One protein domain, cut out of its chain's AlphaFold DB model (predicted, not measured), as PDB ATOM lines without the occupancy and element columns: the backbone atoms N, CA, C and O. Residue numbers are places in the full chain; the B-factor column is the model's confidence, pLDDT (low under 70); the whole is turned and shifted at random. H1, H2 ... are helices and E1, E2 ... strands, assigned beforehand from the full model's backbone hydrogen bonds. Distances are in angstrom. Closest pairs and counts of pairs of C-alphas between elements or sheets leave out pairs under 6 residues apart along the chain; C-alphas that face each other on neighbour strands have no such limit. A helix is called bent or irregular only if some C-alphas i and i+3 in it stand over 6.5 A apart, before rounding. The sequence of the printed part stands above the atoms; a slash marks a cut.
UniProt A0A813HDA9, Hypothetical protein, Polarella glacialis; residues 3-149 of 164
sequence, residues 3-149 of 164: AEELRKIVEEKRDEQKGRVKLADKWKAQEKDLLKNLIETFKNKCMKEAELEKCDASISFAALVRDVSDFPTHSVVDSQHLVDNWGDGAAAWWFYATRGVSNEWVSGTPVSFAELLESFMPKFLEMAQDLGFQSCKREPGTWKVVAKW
ATOM      1  N   ALA A   3     217.740 177.330 111.185       90.50
ATOM      2  CA  ALA A   3     216.476 178.020 111.432       90.50
ATOM      3  C   ALA A   3     215.240 177.106 111.312       90.50
ATOM      4  O   ALA A   3     214.245 177.337 111.994       90.50
ATOM      5  N   GLU A   4     215.278 176.081 110.458       90.25
ATOM      6  CA  GLU A   4     214.183 175.108 110.320       90.25
ATOM      7  C   GLU A   4     214.166 174.139 111.504       90.25
ATOM      8  O   GLU A   4     213.102 173.826 112.028       90.25
ATOM      9  N   GLU A   5     215.347 173.733 111.971       89.75
ATOM     10  CA  GLU A   5     215.507 172.885 113.153       89.75
ATOM     11  C   GLU A   5     215.019 173.594 114.425       89.75
ATOM     12  O   GLU A   5     214.223 173.034 115.176       89.75
ATOM     13  N   LEU A   6     215.380 174.869 114.616       91.06
ATOM     14  CA  LEU A   6     214.857 175.680 115.719       91.06
ATOM     15  C   LEU A   6     213.336 175.847 115.660       91.06
ATOM     16  O   LEU A   6     212.673 175.747 116.691       91.06
ATOM     17  N   ARG A   7     212.764 176.093 114.473       93.38
ATOM     18  CA  ARG A   7     211.303 176.193 114.315       93.38
ATOM     19  C   ARG A   7     210.615 174.897 114.723       93.38
ATOM     20  O   ARG A   7     209.638 174.957 115.462       93.38
ATOM     21  N   LYS A   8     211.163 173.757 114.299       93.62
ATOM     22  CA  LYS A   8     210.648 172.435 114.654       93.62
ATOM     23  C   LYS A   8     210.675 172.205 116.168       93.62
ATOM     24  O   LYS A   8     209.654 171.843 116.740       93.62
ATOM     25  N   ILE A   9     211.795 172.508 116.829       92.44
ATOM     26  CA  ILE A   9     211.931 172.370 118.290       92.44
ATOM     27  C   ILE A   9     210.923 173.261 119.029       92.44
ATOM     28  O   ILE A   9     210.296 172.832 119.996       92.44
ATOM     29  N   VAL A  10     210.748 174.510 118.586       92.25
ATOM     30  CA  VAL A  10     209.787 175.440 119.201       92.25
ATOM     31  C   VAL A  10     208.350 174.945 119.032       92.25
ATOM     32  O   VAL A  10     207.553 175.051 119.965       92.25
ATOM     33  N   GLU A  11     208.010 174.399 117.866       92.88
ATOM     34  CA  GLU A  11     206.688 173.837 117.594       92.88
ATOM     35  C   GLU A  11     206.408 172.599 118.456       92.88
ATOM     36  O   GLU A  11     205.393 172.566 119.155       92.88
ATOM     37  N   GLU A  12     207.353 171.656 118.521       92.50
ATOM     38  CA  GLU A  12     207.275 170.468 119.382       92.50
ATOM     39  C   GLU A  12     207.084 170.857 120.858       92.50
ATOM     40  O   GLU A  12     206.160 170.379 121.520       92.50
ATOM     41  N   LYS A  13     207.883 171.803 121.373       91.19
ATOM     42  CA  LYS A  13     207.767 172.277 122.764       91.19
ATOM     43  C   LYS A  13     206.433 172.959 123.047       91.19
ATOM     44  O   LYS A  13     205.871 172.800 124.134       91.19
ATOM     45  N   ARG A  14     205.897 173.706 122.080       92.12
ATOM     46  CA  ARG A  14     204.587 174.350 122.214       92.12
ATOM     47  C   ARG A  14     203.468 173.315 122.279       92.12
ATOM     48  O   ARG A  14     202.538 173.479 123.072       92.12
ATOM     49  N   ASP A  15     203.536 172.269 121.467       93.88
ATOM     50  CA  ASP A  15     202.523 171.216 121.457       93.88
ATOM     51  C   ASP A  15     202.599 170.322 122.698       93.88
ATOM     52  O   ASP A  15     201.555 170.019 123.287       93.88
ATOM     53  N   GLU A  16     203.802 170.017 123.189       92.81
ATOM     54  CA  GLU A  16     204.003 169.393 124.503       92.81
ATOM     55  C   GLU A  16     203.339 170.220 125.612       92.81
ATOM     56  O   GLU A  16     202.560 169.691 126.408       92.81
ATOM     57  N   GLN A  17     203.586 171.535 125.644       93.94
ATOM     58  CA  GLN A  17     203.014 172.416 126.659       93.94
ATOM     59  C   GLN A  17     201.480 172.454 126.587       93.94
ATOM     60  O   GLN A  17     200.820 172.374 127.623       93.94
ATOM     61  N   LYS A  18     200.890 172.501 125.383       95.50
ATOM     62  CA  LYS A  18     199.430 172.371 125.210       95.50
ATOM     63  C   LYS A  18     198.917 171.032 125.741       95.50
ATOM     64  O   LYS A  18     197.852 170.991 126.357       95.50
ATOM     65  N   GLY A  19     199.653 169.944 125.511       96.50
ATOM     66  CA  GLY A  19     199.345 168.629 126.069       96.50
ATOM     67  C   GLY A  19     199.292 168.663 127.596       96.50
ATOM     68  O   GLY A  19     198.296 168.253 128.186       96.50
ATOM     69  N   ARG A  20     200.315 169.242 128.233       97.50
ATOM     70  CA  ARG A  20     200.406 169.392 129.696       97.50
ATOM     71  C   ARG A  20     199.277 170.249 130.274       97.50
ATOM     72  O   ARG A  20     198.728 169.891 131.312       97.50
ATOM     73  N   VAL A  21     198.873 171.319 129.581       97.75
ATOM     74  CA  VAL A  21     197.704 172.138 129.961       97.75
ATOM     75  C   VAL A  21     196.432 171.293 129.994       97.75
ATOM     76  O   VAL A  21     195.726 171.305 130.997       97.75
ATOM     77  N   LYS A  22     196.180 170.477 128.962       97.88
ATOM     78  CA  LYS A  22     195.007 169.586 128.945       97.88
ATOM     79  C   LYS A  22     195.009 168.598 130.112       97.88
ATOM     80  O   LYS A  22     193.948 168.308 130.653       97.88
ATOM     81  N   LEU A  23     196.173 168.069 130.502       97.75
ATOM     82  CA  LEU A  23     196.280 167.179 131.665       97.75
ATOM     83  C   LEU A  23     195.989 167.926 132.974       97.75
ATOM     84  O   LEU A  23     195.234 167.425 133.801       97.75
ATOM     85  N   ALA A  24     196.533 169.134 133.135       98.00
ATOM     86  CA  ALA A  24     196.244 169.978 134.291       98.00
ATOM     87  C   ALA A  24     194.744 170.302 134.401       98.00
ATOM     88  O   ALA A  24     194.182 170.271 135.493       98.00
ATOM     89  N   ASP A  25     194.078 170.578 133.279       98.25
ATOM     90  CA  ASP A  25     192.649 170.891 133.266       98.25
ATOM     91  C   ASP A  25     191.777 169.674 133.606       98.25
ATOM     92  O   ASP A  25     190.780 169.826 134.312       98.25
ATOM     93  N   LYS A  26     192.180 168.459 133.201       97.94
ATOM     94  CA  LYS A  26     191.522 167.221 133.655       97.94
ATOM     95  C   LYS A  26     191.586 167.071 135.174       97.94
ATOM     96  O   LYS A  26     190.564 166.780 135.788       97.94
ATOM     97  N   TRP A  27     192.752 167.321 135.775       97.75
ATOM     98  CA  TRP A  27     192.870 167.295 137.233       97.75
ATOM     99  C   TRP A  27     191.989 168.343 137.893       97.75
ATOM    100  O   TRP A  27     191.282 168.014 138.829       97.75
ATOM    101  N   LYS A  28     191.983 169.588 137.409       97.69
ATOM    102  CA  LYS A  28     191.142 170.647 137.994       97.69
ATOM    103  C   LYS A  28     189.652 170.301 137.950       97.69
ATOM    104  O   LYS A  28     188.930 170.632 138.886       97.69
ATOM    105  N   ALA A  29     189.192 169.657 136.876       97.38
ATOM    106  CA  ALA A  29     187.814 169.184 136.778       97.38
ATOM    107  C   ALA A  29     187.522 168.113 137.841       97.38
ATOM    108  O   ALA A  29     186.590 168.274 138.623       97.38
ATOM    109  N   GLN A  30     188.372 167.089 137.935       96.38
ATOM    110  CA  GLN A  30     188.238 166.029 138.937       96.38
ATOM    111  C   GLN A  30     188.355 166.561 140.375       96.38
ATOM    112  O   GLN A  30     187.556 166.222 141.239       96.38
ATOM    113  N   GLU A  31     189.327 167.430 140.641       97.12
ATOM    114  CA  GLU A  31     189.559 168.068 141.935       97.12
ATOM    115  C   GLU A  31     188.328 168.843 142.403       97.12
ATOM    116  O   GLU A  31     187.967 168.772 143.576       97.12
ATOM    117  N   LYS A  32     187.656 169.551 141.490       97.06
ATOM    118  CA  LYS A  32     186.411 170.259 141.790       97.06
ATOM    119  C   LYS A  32     185.310 169.302 142.251       97.06
ATOM    120  O   LYS A  32     184.616 169.609 143.221       97.06
ATOM    121  N   ASP A  33     185.158 168.159 141.589       96.88
ATOM    122  CA  ASP A  33     184.154 167.156 141.957       96.88
ATOM    123  C   ASP A  33     184.501 166.485 143.296       96.88
ATOM    124  O   ASP A  33     183.646 166.379 144.179       96.88
ATOM    125  N   LEU A  34     185.777 166.145 143.513       97.31
ATOM    126  CA  LEU A  34     186.270 165.629 144.793       97.31
ATOM    127  C   LEU A  34     186.037 166.626 145.938       97.31
ATOM    128  O   LEU A  34     185.559 166.240 147.003       97.31
ATOM    129  N   LEU A  35     186.327 167.913 145.725       97.88
ATOM    130  CA  LEU A  35     186.080 168.972 146.707       97.88
ATOM    131  C   LEU A  35     184.592 169.121 147.023       97.88
ATOM    132  O   LEU A  35     184.231 169.261 148.189       97.88
ATOM    133  N   LYS A  36     183.719 169.046 146.015       97.56
ATOM    134  CA  LYS A  36     182.267 169.082 146.223       97.56
ATOM    135  C   LYS A  36     181.810 167.932 147.125       97.56
ATOM    136  O   LYS A  36     181.098 168.176 148.098       97.56
ATOM    137  N   ASN A  37     182.275 166.713 146.852       97.31
ATOM    138  CA  ASN A  37     181.942 165.539 147.659       97.31
ATOM    139  C   ASN A  37     182.521 165.644 149.081       97.31
ATOM    140  O   ASN A  37     181.843 165.321 150.053       97.31
ATOM    141  N   LEU A  38     183.745 166.164 149.235       97.62
ATOM    142  CA  LEU A  38     184.346 166.430 150.549       97.62
ATOM    143  C   LEU A  38     183.522 167.417 151.374       97.62
ATOM    144  O   LEU A  38     183.327 167.200 152.570       97.62
ATOM    145  N   ILE A  39     183.046 168.492 150.749       97.94
ATOM    146  CA  ILE A  39     182.217 169.507 151.401       97.94
ATOM    147  C   ILE A  39     180.881 168.915 151.838       97.94
ATOM    148  O   ILE A  39     180.439 169.173 152.956       97.94
ATOM    149  N   GLU A  40     180.261 168.080 151.006       97.81
ATOM    150  CA  GLU A  40     179.029 167.383 151.363       97.81
ATOM    151  C   GLU A  40     179.237 166.430 152.550       97.81
ATOM    152  O   GLU A  40     178.504 166.502 153.540       97.81
ATOM    153  N   THR A  41     180.291 165.612 152.525       97.81
ATOM    154  CA  THR A  41     180.641 164.728 153.645       97.81
ATOM    155  C   THR A  41     180.950 165.522 154.916       97.81
ATOM    156  O   THR A  41     180.510 165.143 156.005       97.81
ATOM    157  N   PHE A  42     181.668 166.643 154.807       98.00
ATOM    158  CA  PHE A  42     181.975 167.515 155.941       98.00
ATOM    159  C   PHE A  42     180.707 168.125 156.538       98.00
ATOM    160  O   PHE A  42     180.489 168.016 157.744       98.00
ATOM    161  N   LYS A  43     179.831 168.680 155.692       97.44
ATOM    162  CA  LYS A  43     178.526 169.214 156.089       97.44
ATOM    163  C   LYS A  43     177.705 168.160 156.827       97.44
ATOM    164  O   LYS A  43     177.188 168.446 157.901       97.44
ATOM    165  N   ASN A  44     177.626 166.941 156.296       97.19
ATOM    166  CA  ASN A  44     176.885 165.845 156.924       97.19
ATOM    167  C   ASN A  44     177.429 165.502 158.316       97.19
ATOM    168  O   ASN A  44     176.653 165.231 159.230       97.19
ATOM    169  N   LYS A  45     178.752 165.547 158.511       97.19
ATOM    170  CA  LYS A  45     179.358 165.366 159.837       97.19
ATOM    171  C   LYS A  45     179.045 166.532 160.778       97.19
ATOM    172  O   LYS A  45     178.672 166.281 161.915       97.19
ATOM    173  N   CYS A  46     179.126 167.779 160.314       96.56
ATOM    174  CA  CYS A  46     178.753 168.942 161.125       96.56
ATOM    175  C   CYS A  46     177.272 168.923 161.528       96.56
ATOM    176  O   CYS A  46     176.963 169.200 162.682       96.56
ATOM    177  N   MET A  47     176.364 168.545 160.620       95.88
ATOM    178  CA  MET A  47     174.933 168.425 160.930       95.88
ATOM    179  C   MET A  47     174.676 167.386 162.025       95.88
ATOM    180  O   MET A  47     173.927 167.672 162.948       95.88
ATOM    181  N   LYS A  48     175.365 166.236 161.996       96.25
ATOM    182  CA  LYS A  48     175.269 165.230 163.071       96.25
ATOM    183  C   LYS A  48     175.719 165.763 164.430       96.25
ATOM    184  O   LYS A  48     175.105 165.454 165.440       96.25
ATOM    185  N   GLU A  49     176.787 166.555 164.479       95.94
ATOM    186  CA  GLU A  49     177.222 167.172 165.740       95.94
ATOM    187  C   GLU A  49     176.222 168.239 166.216       95.94
ATOM    188  O   GLU A  49     175.962 168.347 167.413       95.94
ATOM    189  N   ALA A  50     175.610 168.986 165.292       93.25
ATOM    190  CA  ALA A  50     174.557 169.949 165.612       93.25
ATOM    191  C   ALA A  50     173.278 169.272 166.143       93.25
ATOM    192  O   ALA A  50     172.667 169.781 167.079       93.25
ATOM    193  N   GLU A  51     172.902 168.102 165.610       93.94
ATOM    194  CA  GLU A  51     171.804 167.264 166.129       93.94
ATOM    195  C   GLU A  51     172.055 166.785 167.568       93.94
ATOM    196  O   GLU A  51     171.111 166.504 168.301       93.94
ATOM    197  N   LEU A  52     173.321 166.733 167.993       93.75
ATOM    198  CA  LEU A  52     173.741 166.442 169.366       93.75
ATOM    199  C   LEU A  52     173.883 167.710 170.227       93.75
ATOM    200  O   LEU A  52     174.605 167.696 171.223       93.75
ATOM    201  N   GLU A  53     173.240 168.808 169.820       91.50
ATOM    202  CA  GLU A  53     173.240 170.112 170.499       91.50
ATOM    203  C   GLU A  53     174.635 170.742 170.665       91.50
ATOM    204  O   GLU A  53     174.845 171.634 171.492       91.50
ATOM    205  N   LYS A  54     175.618 170.323 169.858       93.00
ATOM    206  CA  LYS A  54     176.936 170.966 169.840       93.00
ATOM    207  C   LYS A  54     176.922 172.207 168.958       93.00
ATOM    208  O   LYS A  54     176.152 172.316 168.006       93.00
ATOM    209  N   CYS A  55     177.825 173.135 169.266       94.44
ATOM    210  CA  CYS A  55     178.037 174.376 168.509       94.44
ATOM    211  C   CYS A  55     179.321 174.342 167.662       94.44
ATOM    212  O   CYS A  55     179.686 175.326 167.016       94.44
ATOM    213  N   ASP A  56     180.042 173.223 167.688       95.75
ATOM    214  CA  ASP A  56     181.269 173.034 166.937       95.75
ATOM    215  C   ASP A  56     181.505 171.564 166.576       95.75
ATOM    216  O   ASP A  56     180.969 170.646 167.201       95.75
ATOM    217  N   ALA A  57     182.323 171.362 165.547       97.19
ATOM    218  CA  ALA A  57     182.861 170.067 165.163       97.19
ATOM    219  C   ALA A  57     184.359 170.183 164.891       97.19
ATOM    220  O   ALA A  57     184.807 171.090 164.188       97.19
ATOM    221  N   SER A  58     185.121 169.205 165.383       97.19
ATOM    222  CA  SER A  58     186.528 168.997 165.036       97.19
ATOM    223  C   SER A  58     186.660 167.705 164.233       97.19
ATOM    224  O   SER A  58     186.494 166.609 164.766       97.19
ATOM    225  N   ILE A  59     186.933 167.827 162.934       97.62
ATOM    226  CA  ILE A  59     186.957 166.700 161.994       97.62
ATOM    227  C   ILE A  59     188.344 166.601 161.363       97.62
ATOM    228  O   ILE A  59     188.873 167.575 160.835       97.62
ATOM    229  N   SER A  60     188.944 165.410 161.377       97.38
ATOM    230  CA  SER A  60     190.202 165.159 160.663       97.38
ATOM    231  C   SER A  60     189.965 165.126 159.152       97.38
ATOM    232  O   SER A  60     189.273 164.237 158.657       97.38
ATOM    233  N   PHE A  61     190.582 166.045 158.409       97.38
ATOM    234  CA  PHE A  61     190.543 166.096 156.947       97.38
ATOM    235  C   PHE A  61     191.119 164.822 156.320       97.38
ATOM    236  O   PHE A  61     190.525 164.255 155.413       97.38
ATOM    237  N   ALA A  62     192.212 164.290 156.878       95.06
ATOM    238  CA  ALA A  62     192.813 163.035 156.423       95.06
ATOM    239  C   ALA A  62     191.914 161.801 156.651       95.06
ATOM    240  O   ALA A  62     192.101 160.778 155.994       95.06
ATOM    241  N   ALA A  63     190.962 161.874 157.588       95.06
ATOM    242  CA  ALA A  63     189.925 160.856 157.746       95.06
ATOM    243  C   ALA A  63     188.736 161.131 156.817       95.06
ATOM    244  O   ALA A  63     188.219 160.205 156.212       95.06
ATOM    245  N   LEU A  64     188.345 162.400 156.667       96.25
ATOM    246  CA  LEU A  64     187.255 162.834 155.794       96.25
ATOM    247  C   LEU A  64     187.452 162.372 154.345       96.25
ATOM    248  O   LEU A  64     186.518 161.863 153.740       96.25
ATOM    249  N   VAL A  65     188.669 162.502 153.815       96.56
ATOM    250  CA  VAL A  65     188.993 162.082 152.443       96.56
ATOM    251  C   VAL A  65     188.843 160.584 152.200       96.56
ATOM    252  O   VAL A  65     188.649 160.179 151.064       96.56
ATOM    253  N   ARG A  66     188.890 159.756 153.250       94.69
ATOM    254  CA  ARG A  66     188.692 158.303 153.129       94.69
ATOM    255  C   ARG A  66     187.224 157.926 152.953       94.69
ATOM    256  O   ARG A  66     186.941 156.826 152.497       94.69
ATOM    257  N   ASP A  67     186.316 158.827 153.321       94.19
ATOM    258  CA  ASP A  67     184.871 158.625 153.211       94.19
ATOM    259  C   ASP A  67     184.322 159.095 151.848       94.19
ATOM    260  O   ASP A  67     183.130 158.955 151.583       94.19
ATOM    261  N   VAL A  68     185.167 159.681 150.993       94.06
ATOM    262  CA  VAL A  68     184.795 160.150 149.652       94.06
ATOM    263  C   VAL A  68     185.207 159.108 148.619       94.06
ATOM    264  O   VAL A  68     186.374 158.725 148.551       94.06
ATOM    265  N   SER A  69     184.247 158.656 147.808       91.00
ATOM    266  CA  SER A  69     184.523 157.729 146.710       91.00
ATOM    267  C   SER A  69     185.480 158.355 145.699       91.00
ATOM    268  O   SER A  69     185.445 159.564 145.464       91.00
ATOM    269  N   ASP A  70     186.343 157.524 145.116       91.31
ATOM    270  CA  ASP A  70     187.293 157.902 144.059       91.31
ATOM    271  C   ASP A  70     188.328 158.965 144.465       91.31
ATOM    272  O   ASP A  70     189.120 159.422 143.635       91.31
ATOM    273  N   PHE A  71     188.377 159.335 145.751       96.31
ATOM    274  CA  PHE A  71     189.469 160.133 146.280       96.31
ATOM    275  C   PHE A  71     190.765 159.307 146.230       96.31
ATOM    276  O   PHE A  71     190.742 158.122 146.581       96.31
ATOM    277  N   PRO A  72     191.904 159.899 145.821       96.88
ATOM    278  CA  PRO A  72     193.166 159.174 145.777       96.88
ATOM    279  C   PRO A  72     193.504 158.490 147.106       96.88
ATOM    280  O   PRO A  72     193.345 159.073 148.182       96.88
ATOM    281  N   THR A  73     194.004 157.259 147.040       96.56
ATOM    282  CA  THR A  73     194.420 156.502 148.225       96.56
ATOM    283  C   THR A  73     195.933 156.513 148.377       96.56
ATOM    284  O   THR A  73     196.667 157.021 147.526       96.56
ATOM    285  N   HIS A  74     196.408 155.996 149.505       96.62
ATOM    286  CA  HIS A  74     197.829 155.831 149.745       96.62
ATOM    287  C   HIS A  74     198.118 154.488 150.400       96.62
ATOM    288  O   HIS A  74     197.308 153.971 151.175       96.62
ATOM    289  N   SER A  75     199.338 154.016 150.182       96.25
ATOM    290  CA  SER A  75     199.948 152.926 150.933       96.25
ATOM    291  C   SER A  75     201.181 153.430 151.672       96.25
ATOM    292  O   SER A  75     201.674 154.541 151.449       96.25
ATOM    293  N   VAL A  76     201.645 152.621 152.621       96.31
ATOM    294  CA  VAL A  76     202.883 152.889 153.350       96.31
ATOM    295  C   VAL A  76     204.002 152.099 152.688       96.31
ATOM    296  O   VAL A  76     203.995 150.871 152.724       96.31
ATOM    297  N   VAL A  77     204.963 152.809 152.106       94.25
ATOM    298  CA  VAL A  77     206.170 152.246 151.487       94.25
ATOM    299  C   VAL A  77     207.366 152.873 152.186       94.25
ATOM    300  O   VAL A  77     207.430 154.092 152.299       94.25
ATOM    301  N   ASP A  78     208.274 152.059 152.726       92.81
ATOM    302  CA  ASP A  78     209.464 152.529 153.457       92.81
ATOM    303  C   ASP A  78     209.154 153.565 154.559       92.81
ATOM    304  O   ASP A  78     209.878 154.537 154.765       92.81
ATOM    305  N   SER A  79     208.055 153.358 155.297       93.31
ATOM    306  CA  SER A  79     207.533 154.284 156.324       93.31
ATOM    307  C   SER A  79     207.051 155.647 155.800       93.31
ATOM    308  O   SER A  79     206.819 156.565 156.587       93.31
ATOM    309  N   GLN A  80     206.860 155.793 154.488       94.81
ATOM    310  CA  GLN A  80     206.295 156.981 153.852       94.81
ATOM    311  C   GLN A  80     204.884 156.700 153.333       94.81
ATOM    312  O   GLN A  80     204.621 155.658 152.739       94.81
ATOM    313  N   HIS A  81     203.971 157.653 153.528       96.19
ATOM    314  CA  HIS A  81     202.622 157.594 152.965       96.19
ATOM    315  C   HIS A  81     202.650 158.139 151.534       96.19
ATOM    316  O   HIS A  81     202.724 159.358 151.338       96.19
ATOM    317  N   LEU A  82     202.605 157.244 150.549       97.56
ATOM    318  CA  LEU A  82     202.707 157.574 149.128       97.56
ATOM    319  C   LEU A  82     201.391 157.288 148.414       97.56
ATOM    320  O   LEU A  82     200.753 156.270 148.678       97.56
ATOM    321  N   VAL A  83     200.995 158.182 147.507       97.25
ATOM    322  CA  VAL A  83     199.795 157.992 146.684       97.25
ATOM    323  C   VAL A  83     199.982 156.753 145.810       97.25
ATOM    324  O   VAL A  83     200.941 156.685 145.041       97.25
ATOM    325  N   ASP A  84     199.065 155.795 145.913       94.81
ATOM    326  CA  ASP A  84     199.115 154.528 145.173       94.81
ATOM    327  C   ASP A  84     197.977 154.368 144.159       94.81
ATOM    328  O   ASP A  84     198.161 153.738 143.119       94.81
ATOM    329  N   ASN A  85     196.834 155.002 144.412       95.56
ATOM    330  CA  ASN A  85     195.696 155.062 143.507       95.56
ATOM    331  C   ASN A  85     195.250 156.516 143.334       95.56
ATOM    332  O   ASN A  85     195.127 157.251 144.310       95.56
ATOM    333  N   TRP A  86     194.975 156.916 142.095       95.69
ATOM    334  CA  TRP A  86     194.536 158.266 141.730       95.69
ATOM    335  C   TRP A  86     193.038 158.350 141.398       95.69
ATOM    336  O   TRP A  86     192.581 159.389 140.911       95.69
ATOM    337  N   GLY A  87     192.282 157.271 141.633       93.19
ATOM    338  CA  GLY A  87     190.904 157.135 141.164       93.19
ATOM    339  C   GLY A  87     190.865 157.222 139.638       93.19
ATOM    340  O   GLY A  87     191.669 156.589 138.954       93.19
ATOM    341  N   ASP A  88     190.007 158.095 139.116       92.25
ATOM    342  CA  ASP A  88     189.921 158.405 137.680       92.25
ATOM    343  C   ASP A  88     191.051 159.318 137.163       92.25
ATOM    344  O   ASP A  88     191.107 159.670 135.980       92.25
ATOM    345  N   GLY A  89     191.947 159.737 138.057       94.50
ATOM    346  CA  GLY A  89     193.022 160.675 137.778       94.50
ATOM    347  C   GLY A  89     194.349 160.009 137.443       94.50
ATOM    348  O   GLY A  89     194.486 158.792 137.350       94.50
ATOM    349  N   ALA A  90     195.382 160.839 137.313       96.06
ATOM    350  CA  ALA A  90     196.757 160.369 137.215       96.06
ATOM    351  C   ALA A  90     197.725 161.357 137.873       96.06
ATOM    352  O   ALA A  90     197.507 162.571 137.824       96.06
ATOM    353  N   ALA A  91     198.852 160.847 138.381       96.62
ATOM    354  CA  ALA A  91     199.901 161.657 139.009       96.62
ATOM    355  C   ALA A  91     200.361 162.830 138.130       96.62
ATOM    356  O   ALA A  91     200.509 163.951 138.608       96.62
ATOM    357  N   ALA A  92     200.512 162.597 136.822       96.94
ATOM    358  CA  ALA A  92     200.902 163.636 135.872       96.94
ATOM    359  C   ALA A  92     199.877 164.783 135.798       96.94
ATOM    360  O   ALA A  92     200.259 165.938 135.631       96.94
ATOM    361  N   TRP A  93     198.579 164.486 135.918       97.75
ATOM    362  CA  TRP A  93     197.529 165.504 135.848       97.75
ATOM    363  C   TRP A  93     197.613 166.425 137.067       97.75
ATOM    364  O   TRP A  93     197.690 167.645 136.909       97.75
ATOM    365  N   TRP A  94     197.686 165.833 138.266       97.62
ATOM    366  CA  TRP A  94     197.886 166.568 139.516       97.62
ATOM    367  C   TRP A  94     199.195 167.360 139.509       97.62
ATOM    368  O   TRP A  94     199.206 168.535 139.885       97.62
ATOM    369  N   PHE A  95     200.288 166.759 139.028       97.75
ATOM    370  CA  PHE A  95     201.589 167.415 138.960       97.75
ATOM    371  C   PHE A  95     201.521 168.678 138.105       97.75
ATOM    372  O   PHE A  95     201.895 169.750 138.570       97.75
ATOM    373  N   TYR A  96     200.990 168.596 136.883       97.88
ATOM    374  CA  TYR A  96     200.901 169.771 136.014       97.88
ATOM    375  C   TYR A  96     199.911 170.821 136.529       97.88
ATOM    376  O   TYR A  96     200.135 172.014 136.314       97.88
ATOM    377  N   ALA A  97     198.855 170.412 137.236       97.31
ATOM    378  CA  ALA A  97     197.925 171.340 137.873       97.31
ATOM    379  C   ALA A  97     198.530 172.068 139.086       97.31
ATOM    380  O   ALA A  97     198.225 173.240 139.295       97.31
ATOM    381  N   THR A  98     199.394 171.399 139.853       95.81
ATOM    382  CA  THR A  98     199.923 171.902 141.134       95.81
ATOM    383  C   THR A  98     201.293 172.557 140.985       95.81
ATOM    384  O   THR A  98     201.565 173.606 141.564       95.81
ATOM    385  N   ARG A  99     202.178 171.940 140.200       95.12
ATOM    386  CA  ARG A  99     203.565 172.369 139.983       95.12
ATOM    387  C   ARG A  99     203.733 173.175 138.692       95.12
ATOM    388  O   ARG A  99     204.775 173.789 138.499       95.12
ATOM    389  N   GLY A 100     202.718 173.216 137.828       95.31
ATOM    390  CA  GLY A 100     202.712 173.995 136.591       95.31
ATOM    391  C   GLY A 100     203.244 173.238 135.370       95.31
ATOM    392  O   GLY A 100     204.059 172.326 135.462       95.31
ATOM    393  N   VAL A 101     202.781 173.654 134.190       96.38
ATOM    394  CA  VAL A 101     203.008 172.961 132.903       96.38
ATOM    395  C   VAL A 101     204.411 173.150 132.314       96.38
ATOM    396  O   VAL A 101     204.801 172.433 131.392       96.38
ATOM    397  N   SER A 102     205.162 174.124 132.827       93.50
ATOM    398  CA  SER A 102     206.544 174.383 132.406       93.50
ATOM    399  C   SER A 102     207.522 173.356 132.971       93.50
ATOM    400  O   SER A 102     208.548 173.095 132.350       93.50
ATOM    401  N   ASN A 103     207.190 172.753 134.116       93.00
ATOM    402  CA  ASN A 103     207.978 171.678 134.707       93.00
ATOM    403  C   ASN A 103     207.735 170.372 133.955       93.00
ATOM    404  O   ASN A 103     206.681 170.191 133.350       93.00
ATOM    405  N   GLU A 104     208.708 169.469 133.967       93.56
ATOM    406  CA  GLU A 104     208.592 168.148 133.351       93.56
ATOM    407  C   GLU A 104     208.235 167.105 134.411       93.56
ATOM    408  O   GLU A 104     208.833 167.069 135.485       93.56
ATOM    409  N   TRP A 105     207.235 166.274 134.115       95.00
ATOM    410  CA  TRP A 105     206.879 165.144 134.966       95.00
ATOM    411  C   TRP A 105     207.732 163.927 134.614       95.00
ATOM    412  O   TRP A 105     207.733 163.485 133.464       95.00
ATOM    413  N   VAL A 106     208.382 163.339 135.617       95.12
ATOM    414  CA  VAL A 106     209.077 162.059 135.479       95.12
ATOM    415  C   VAL A 106     208.142 160.947 135.947       95.12
ATOM    416  O   VAL A 106     207.690 160.916 137.090       95.12
ATOM    417  N   SER A 107     207.818 160.022 135.045       92.94
ATOM    418  CA  SER A 107     206.950 158.892 135.382       92.94
ATOM    419  C   SER A 107     207.573 158.030 136.480       92.94
ATOM    420  O   SER A 107     208.756 157.706 136.422       92.94
ATOM    421  N   GLY A 108     206.765 157.638 137.467       91.75
ATOM    422  CA  GLY A 108     207.216 156.854 138.620       91.75
ATOM    423  C   GLY A 108     207.773 157.688 139.776       91.75
ATOM    424  O   GLY A 108     208.106 157.113 140.808       91.75
ATOM    425  N   THR A 109     207.844 159.021 139.656       93.19
ATOM    426  CA  THR A 109     208.159 159.872 140.808       93.19
ATOM    427  C   THR A 109     207.091 159.691 141.894       93.19
ATOM    428  O   THR A 109     205.905 159.889 141.616       93.19
ATOM    429  N   PRO A 110     207.477 159.307 143.124       94.75
ATOM    430  CA  PRO A 110     206.523 159.118 144.205       94.75
ATOM    431  C   PRO A 110     205.930 160.461 144.632       94.75
ATOM    432  O   PRO A 110     206.638 161.462 144.737       94.75
ATOM    433  N   VAL A 111     204.627 160.469 144.908       96.56
ATOM    434  CA  VAL A 111     203.924 161.640 145.443       96.56
ATOM    435  C   VAL A 111     203.533 161.355 146.882       96.56
ATOM    436  O   VAL A 111     202.899 160.339 147.167       96.56
ATOM    437  N   SER A 112     203.896 162.256 147.795       96.94
ATOM    438  CA  SER A 112     203.471 162.143 149.188       96.94
ATOM    439  C   SER A 112     201.968 162.378 149.304       96.94
ATOM    440  O   SER A 112     201.446 163.377 148.804       96.94
ATOM    441  N   PHE A 113     201.270 161.509 150.035       97.31
ATOM    442  CA  PHE A 113     199.852 161.718 150.317       97.31
ATOM    443  C   PHE A 113     199.615 163.015 151.102       97.31
ATOM    444  O   PHE A 113     198.636 163.712 150.865       97.31
ATOM    445  N   ALA A 114     200.544 163.393 151.987       96.81
ATOM    446  CA  ALA A 114     200.468 164.663 152.702       96.81
ATOM    447  C   ALA A 114     200.527 165.859 151.740       96.81
ATOM    448  O   ALA A 114     199.746 166.792 151.890       96.81
ATOM    449  N   GLU A 115     201.395 165.811 150.727       97.00
ATOM    450  CA  GLU A 115     201.491 166.867 149.713       97.00
ATOM    451  C   GLU A 115     200.195 166.999 148.907       97.00
ATOM    452  O   GLU A 115     199.710 168.110 148.681       97.00
ATOM    453  N   LEU A 116     199.595 165.866 148.530       97.19
ATOM    454  CA  LEU A 116     198.283 165.854 147.898       97.19
ATOM    455  C   LEU A 116     197.244 166.535 148.801       97.19
ATOM    456  O   LEU A 116     196.571 167.459 148.352       97.19
ATOM    457  N   LEU A 117     197.140 166.155 150.076       97.25
ATOM    458  CA  LEU A 117     196.179 166.762 151.006       97.25
ATOM    459  C   LEU A 117     196.415 168.264 151.220       97.25
ATOM    460  O   LEU A 117     195.448 169.027 151.265       97.25
ATOM    461  N   GLU A 118     197.672 168.702 151.306       96.50
ATOM    462  CA  GLU A 118     198.009 170.127 151.387       96.50
ATOM    463  C   GLU A 118     197.531 170.900 150.148       96.50
ATOM    464  O   GLU A 118     197.108 172.048 150.274       96.50
ATOM    465  N   SER A 119     197.524 170.282 148.960       96.62
ATOM    466  CA  SER A 119     197.011 170.932 147.744       96.62
ATOM    467  C   SER A 119     195.486 171.143 147.751       96.62
ATOM    468  O   SER A 119     194.999 172.106 147.155       96.62
ATOM    469  N   PHE A 120     194.735 170.304 148.476       97.56
ATOM    470  CA  PHE A 120     193.278 170.427 148.625       97.56
ATOM    471  C   PHE A 120     192.861 171.358 149.766       97.56
ATOM    472  O   PHE A 120     191.849 172.050 149.649       97.56
ATOM    473  N   MET A 121     193.606 171.365 150.876       97.31
ATOM    474  CA  MET A 121     193.190 172.003 152.129       97.31
ATOM    475  C   MET A 121     192.762 173.478 151.975       97.31
ATOM    476  O   MET A 121     191.695 173.819 152.486       97.31
ATOM    477  N   PRO A 122     193.499 174.363 151.269       97.00
ATOM    478  CA  PRO A 122     193.078 175.756 151.109       97.00
ATOM    479  C   PRO A 122     191.736 175.892 150.380       97.00
ATOM    480  O   PRO A 122     190.859 176.609 150.850       97.00
ATOM    481  N   LYS A 123     191.555 175.147 149.280       97.56
ATOM    482  CA  LYS A 123     190.332 175.163 148.459       97.56
ATOM    483  C   LYS A 123     189.142 174.599 149.231       97.56
ATOM    484  O   LYS A 123     188.042 175.135 149.170       97.56
ATOM    485  N   PHE A 124     189.377 173.538 150.001       98.31
ATOM    486  CA  PHE A 124     188.376 172.980 150.899       98.31
ATOM    487  C   PHE A 124     187.946 173.994 151.966       98.31
ATOM    488  O   PHE A 124     186.753 174.178 152.177       98.31
ATOM    489  N   LEU A 125     188.890 174.672 152.628       97.75
ATOM    490  CA  LEU A 125     188.566 175.672 153.651       97.75
ATOM    491  C   LEU A 125     187.821 176.878 153.073       97.75
ATOM    492  O   LEU A 125     186.931 177.396 153.742       97.75
ATOM    493  N   GLU A 126     188.171 177.309 151.860       96.50
ATOM    494  CA  GLU A 126     187.458 178.357 151.124       96.50
ATOM    495  C   GLU A 126     185.999 177.946 150.877       96.50
ATOM    496  O   GLU A 126     185.087 178.617 151.349       96.50
ATOM    497  N   MET A 127     185.768 176.776 150.277       97.38
ATOM    498  CA  MET A 127     184.410 176.275 150.024       97.38
ATOM    499  C   MET A 127     183.624 175.975 151.310       97.38
ATOM    500  O   MET A 127     182.403 176.097 151.342       97.38
ATOM    501  N   ALA A 128     184.297 175.561 152.385       96.81
ATOM    502  CA  ALA A 128     183.639 175.269 153.653       96.81
ATOM    503  C   ALA A 128     183.141 176.541 154.354       96.81
ATOM    504  O   ALA A 128     182.183 176.465 155.120       96.81
ATOM    505  N   GLN A 129     183.759 177.702 154.112       92.50
ATOM    506  CA  GLN A 129     183.291 178.979 154.664       92.50
ATOM    507  C   GLN A 129     181.920 179.378 154.099       92.50
ATOM    508  O   GLN A 129     181.105 179.935 154.836       92.50
ATOM    509  N   ASP A 130     181.613 178.988 152.860       94.06
ATOM    510  CA  ASP A 130     180.319 179.253 152.215       94.06
ATOM    511  C   ASP A 130     179.140 178.502 152.864       94.06
ATOM    512  O   ASP A 130     177.978 178.792 152.579       94.06
ATOM    513  N   LEU A 131     179.403 177.553 153.773       94.44
ATOM    514  CA  LEU A 131     178.371 176.822 154.517       94.44
ATOM    515  C   LEU A 131     177.732 177.634 155.660       94.44
ATOM    516  O   LEU A 131     176.826 177.131 156.324       94.44
ATOM    517  N   GLY A 132     178.182 178.869 155.906       92.12
ATOM    518  CA  GLY A 132     177.596 179.755 156.921       92.12
ATOM    519  C   GLY A 132     178.117 179.528 158.342       92.12
ATOM    520  O   GLY A 132     177.492 179.960 159.312       92.12
ATOM    521  N   PHE A 133     179.264 178.861 158.495       94.62
ATOM    522  CA  PHE A 133     179.939 178.767 159.789       94.62
ATOM    523  C   PHE A 133     180.401 180.147 160.266       94.62
ATOM    524  O   PHE A 133     180.890 180.958 159.484       94.62
ATOM    525  N   GLN A 134     180.354 180.380 161.577       94.50
ATOM    526  CA  GLN A 134     180.992 181.556 162.178       94.50
ATOM    527  C   GLN A 134     182.513 181.510 161.996       94.50
ATOM    528  O   GLN A 134     183.174 182.534 161.833       94.50
ATOM    529  N   SER A 135     183.085 180.305 162.037       95.38
ATOM    530  CA  SER A 135     184.484 180.073 161.694       95.38
ATOM    531  C   SER A 135     184.690 178.650 161.193       95.38
ATOM    532  O   SER A 135     184.168 177.719 161.801       95.38
ATOM    533  N   CYS A 136     185.513 178.478 160.162       97.19
ATOM    534  CA  CYS A 136     186.009 177.181 159.707       97.19
ATOM    535  C   CYS A 136     187.515 177.294 159.447       97.19
ATOM    536  O   CYS A 136     187.937 178.065 158.585       97.19
ATOM    537  N   LYS A 137     188.341 176.612 160.250       97.31
ATOM    538  CA  LYS A 137     189.809 176.736 160.196       97.31
ATOM    539  C   LYS A 137     190.498 175.405 160.451       97.31
ATOM    540  O   LYS A 137     190.011 174.581 161.220       97.31
ATOM    541  N   ARG A 138     191.681 175.233 159.863       97.75
ATOM    542  CA  ARG A 138     192.596 174.144 160.214       97.75
ATOM    543  C   ARG A 138     193.289 174.436 161.546       97.75
ATOM    544  O   ARG A 138     193.777 175.545 161.760       97.75
ATOM    545  N   GLU A 139     193.376 173.431 162.407       96.94
ATOM    546  CA  GLU A 139     194.195 173.477 163.618       96.94
ATOM    547  C   GLU A 139     195.686 173.311 163.242       96.94
ATOM    548  O   GLU A 139     196.042 172.299 162.618       96.94
ATOM    549  N   PRO A 140     196.564 174.279 163.582       93.44
ATOM    550  CA  PRO A 140     197.967 174.272 163.173       93.44
ATOM    551  C   PRO A 140     198.703 172.980 163.540       93.44
ATOM    552  O   PRO A 140     198.527 172.440 164.627       93.44
ATOM    553  N   GLY A 141     199.545 172.484 162.631       93.06
ATOM    554  CA  GLY A 141     200.322 171.257 162.847       93.06
ATOM    555  C   GLY A 141     199.507 169.960 162.806       93.06
ATOM    556  O   GLY A 141     200.065 168.889 163.024       93.06
ATOM    557  N   THR A 142     198.207 170.023 162.506       95.31
ATOM    558  CA  THR A 142     197.338 168.840 162.437       95.31
ATOM    559  C   THR A 142     196.576 168.772 161.114       95.31
ATOM    560  O   THR A 142     196.610 169.697 160.304       95.31
ATOM    561  N   TRP A 143     195.848 167.676 160.899       97.00
ATOM    562  CA  TRP A 143     194.860 167.557 159.821       97.00
ATOM    563  C   TRP A 143     193.441 167.920 160.263       97.00
ATOM    564  O   TRP A 143     192.498 167.692 159.512       97.00
ATOM    565  N   LYS A 144     193.246 168.443 161.476       97.88
ATOM    566  CA  LYS A 144     191.914 168.756 161.989       97.88
ATOM    567  C   LYS A 144     191.405 170.069 161.416       97.88
ATOM    568  O   LYS A 144     192.119 171.070 161.397       97.88
ATOM    569  N   VAL A 145     190.149 170.057 161.000       98.00
ATOM    570  CA  VAL A 145     189.365 171.233 160.640       98.00
ATOM    571  C   VAL A 145     188.312 171.431 161.716       98.00
ATOM    572  O   VAL A 145     187.568 170.508 162.047       98.00
ATOM    573  N   VAL A 146     188.281 172.637 162.271       97.81
ATOM    574  CA  VAL A 146     187.337 173.054 163.301       97.81
ATOM    575  C   VAL A 146     186.332 174.009 162.676       97.81
ATOM    576  O   VAL A 146     186.701 175.107 162.253       97.81
ATOM    577  N   ALA A 147     185.074 173.581 162.635       97.44
ATOM    578  CA  ALA A 147     183.932 174.403 162.262       97.44
ATOM    579  C   ALA A 147     183.157 174.803 163.518       97.44
ATOM    580  O   ALA A 147     182.946 173.976 164.400       97.44
ATOM    581  N   LYS A 148     182.734 176.065 163.590       96.31
ATOM    582  CA  LYS A 148     181.892 176.607 164.663       96.31
ATOM    583  C   LYS A 148     180.656 177.260 164.071       96.31
ATOM    584  O   LYS A 148     180.766 178.019 163.104       96.31
ATOM    585  N   TRP A 149     179.505 177.010 164.674       94.69
ATOM    586  CA  TRP A 149     178.230 177.635 164.339       94.69
ATOM    587  C   TRP A 149     177.584 178.222 165.594       94.69
ATOM    588  O   TRP A 149     177.988 177.934 166.719       94.69
TER     589      TRP A 149
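AT A GLANCE: This is residues 3 to 149 of the 164 residues of the protein "Hypothetical protein" of Polarella glacialis (UniProt A0A813HDA9). One very long helix, H1, makes the longest axis; its first residues, 3 to 12, stick out free, and the other parts gather along one side of the rest of it. H3 crosses H1 at residues 20 to 28, H2 and H4 cross it farther on, and a small three-stranded sheet packs on its residues 42 to 50, while the hairpin E2 and E3 lies away from H1, by the first residues of H4. The printed part has 147 residues with four named helices and five named strands, in the order H1 E1 H2 E2 E3 H3 H4 E4 E5; both sheets, E1 E5 E4 and E2 E3, are antiparallel. The class is mixed, helices and strands, and the whole is loose, with a radius of gyration of the C-alphas of 18.9 A and spans of 73 by 36 by 26 A.

IN THESE COORDINATES: H1, residues 3 to 51, runs 71.4 A from C-alpha 3 at (216.476, 178.020, 111.432) to C-alpha 51 at (171.804, 167.264, 166.129). E1 is residues 56 to 60, H2 61 to 67, E2 73 to 77, E3 80 to 85 with 14.9 A, and H3 91 to 99. H4, residues 113 to 129, is 24.3 A long and irregular, with C-alphas 119 and 122 7.1 A apart and a kink of 37 degrees near residue 120. E4 is residues 135 to 138, and E5, 144 to 148, ends at C-alpha 148 (181.892, 176.607, 164.663).

HOW THE PARTS SIT: H1 is the hub. It touches H3, about perpendicular at 88 degrees, closest at the C-alphas of Ala 24 and Ala 97, 4.2 A. With residues 35 to 39 alone it touches H4 at a steep tilt of 61 degrees, closest at the C-alphas of Leu 35 and Phe 124, 6.2 A. With residues 38 to 42 alone it touches H2, closest at the C-alphas of Leu 38 and Val 65, 6.6 A. H1, H2 and H4 on one face of the sheet E1 E5 E4 make two layers, helices on one face of a sheet. H4 runs along E4, at 6 degrees on the local plane. Between the antiparallel neighbours E1 and E5, N 57 and O 147 are within hydrogen-bond range at 2.9 A, and between the antiparallel neighbours E5 and E4, N 146 and O 137 are within hydrogen-bond range at 2.8 A. In the hairpin E2 and E3, N 80 and O 77 are 2.8 A apart; E3 and H4 come closest at the C-alphas of Leu 82 and Phe 113, 5.2 A. Every O i to N i+4 pair is within hydrogen-bond range in H1 and H3, 11 of 13 in H4, and 1 of 3 in H2, where 3 of 4 O i to N i+3 pairs are.

THE WHOLE: The C-alphas farthest apart, of Ala 3 and Glu 53, are 73.6 A apart. The printed part has no cut. The link H3 to H4, 13 residues, is long. No printed residue is under 70 in pLDDT.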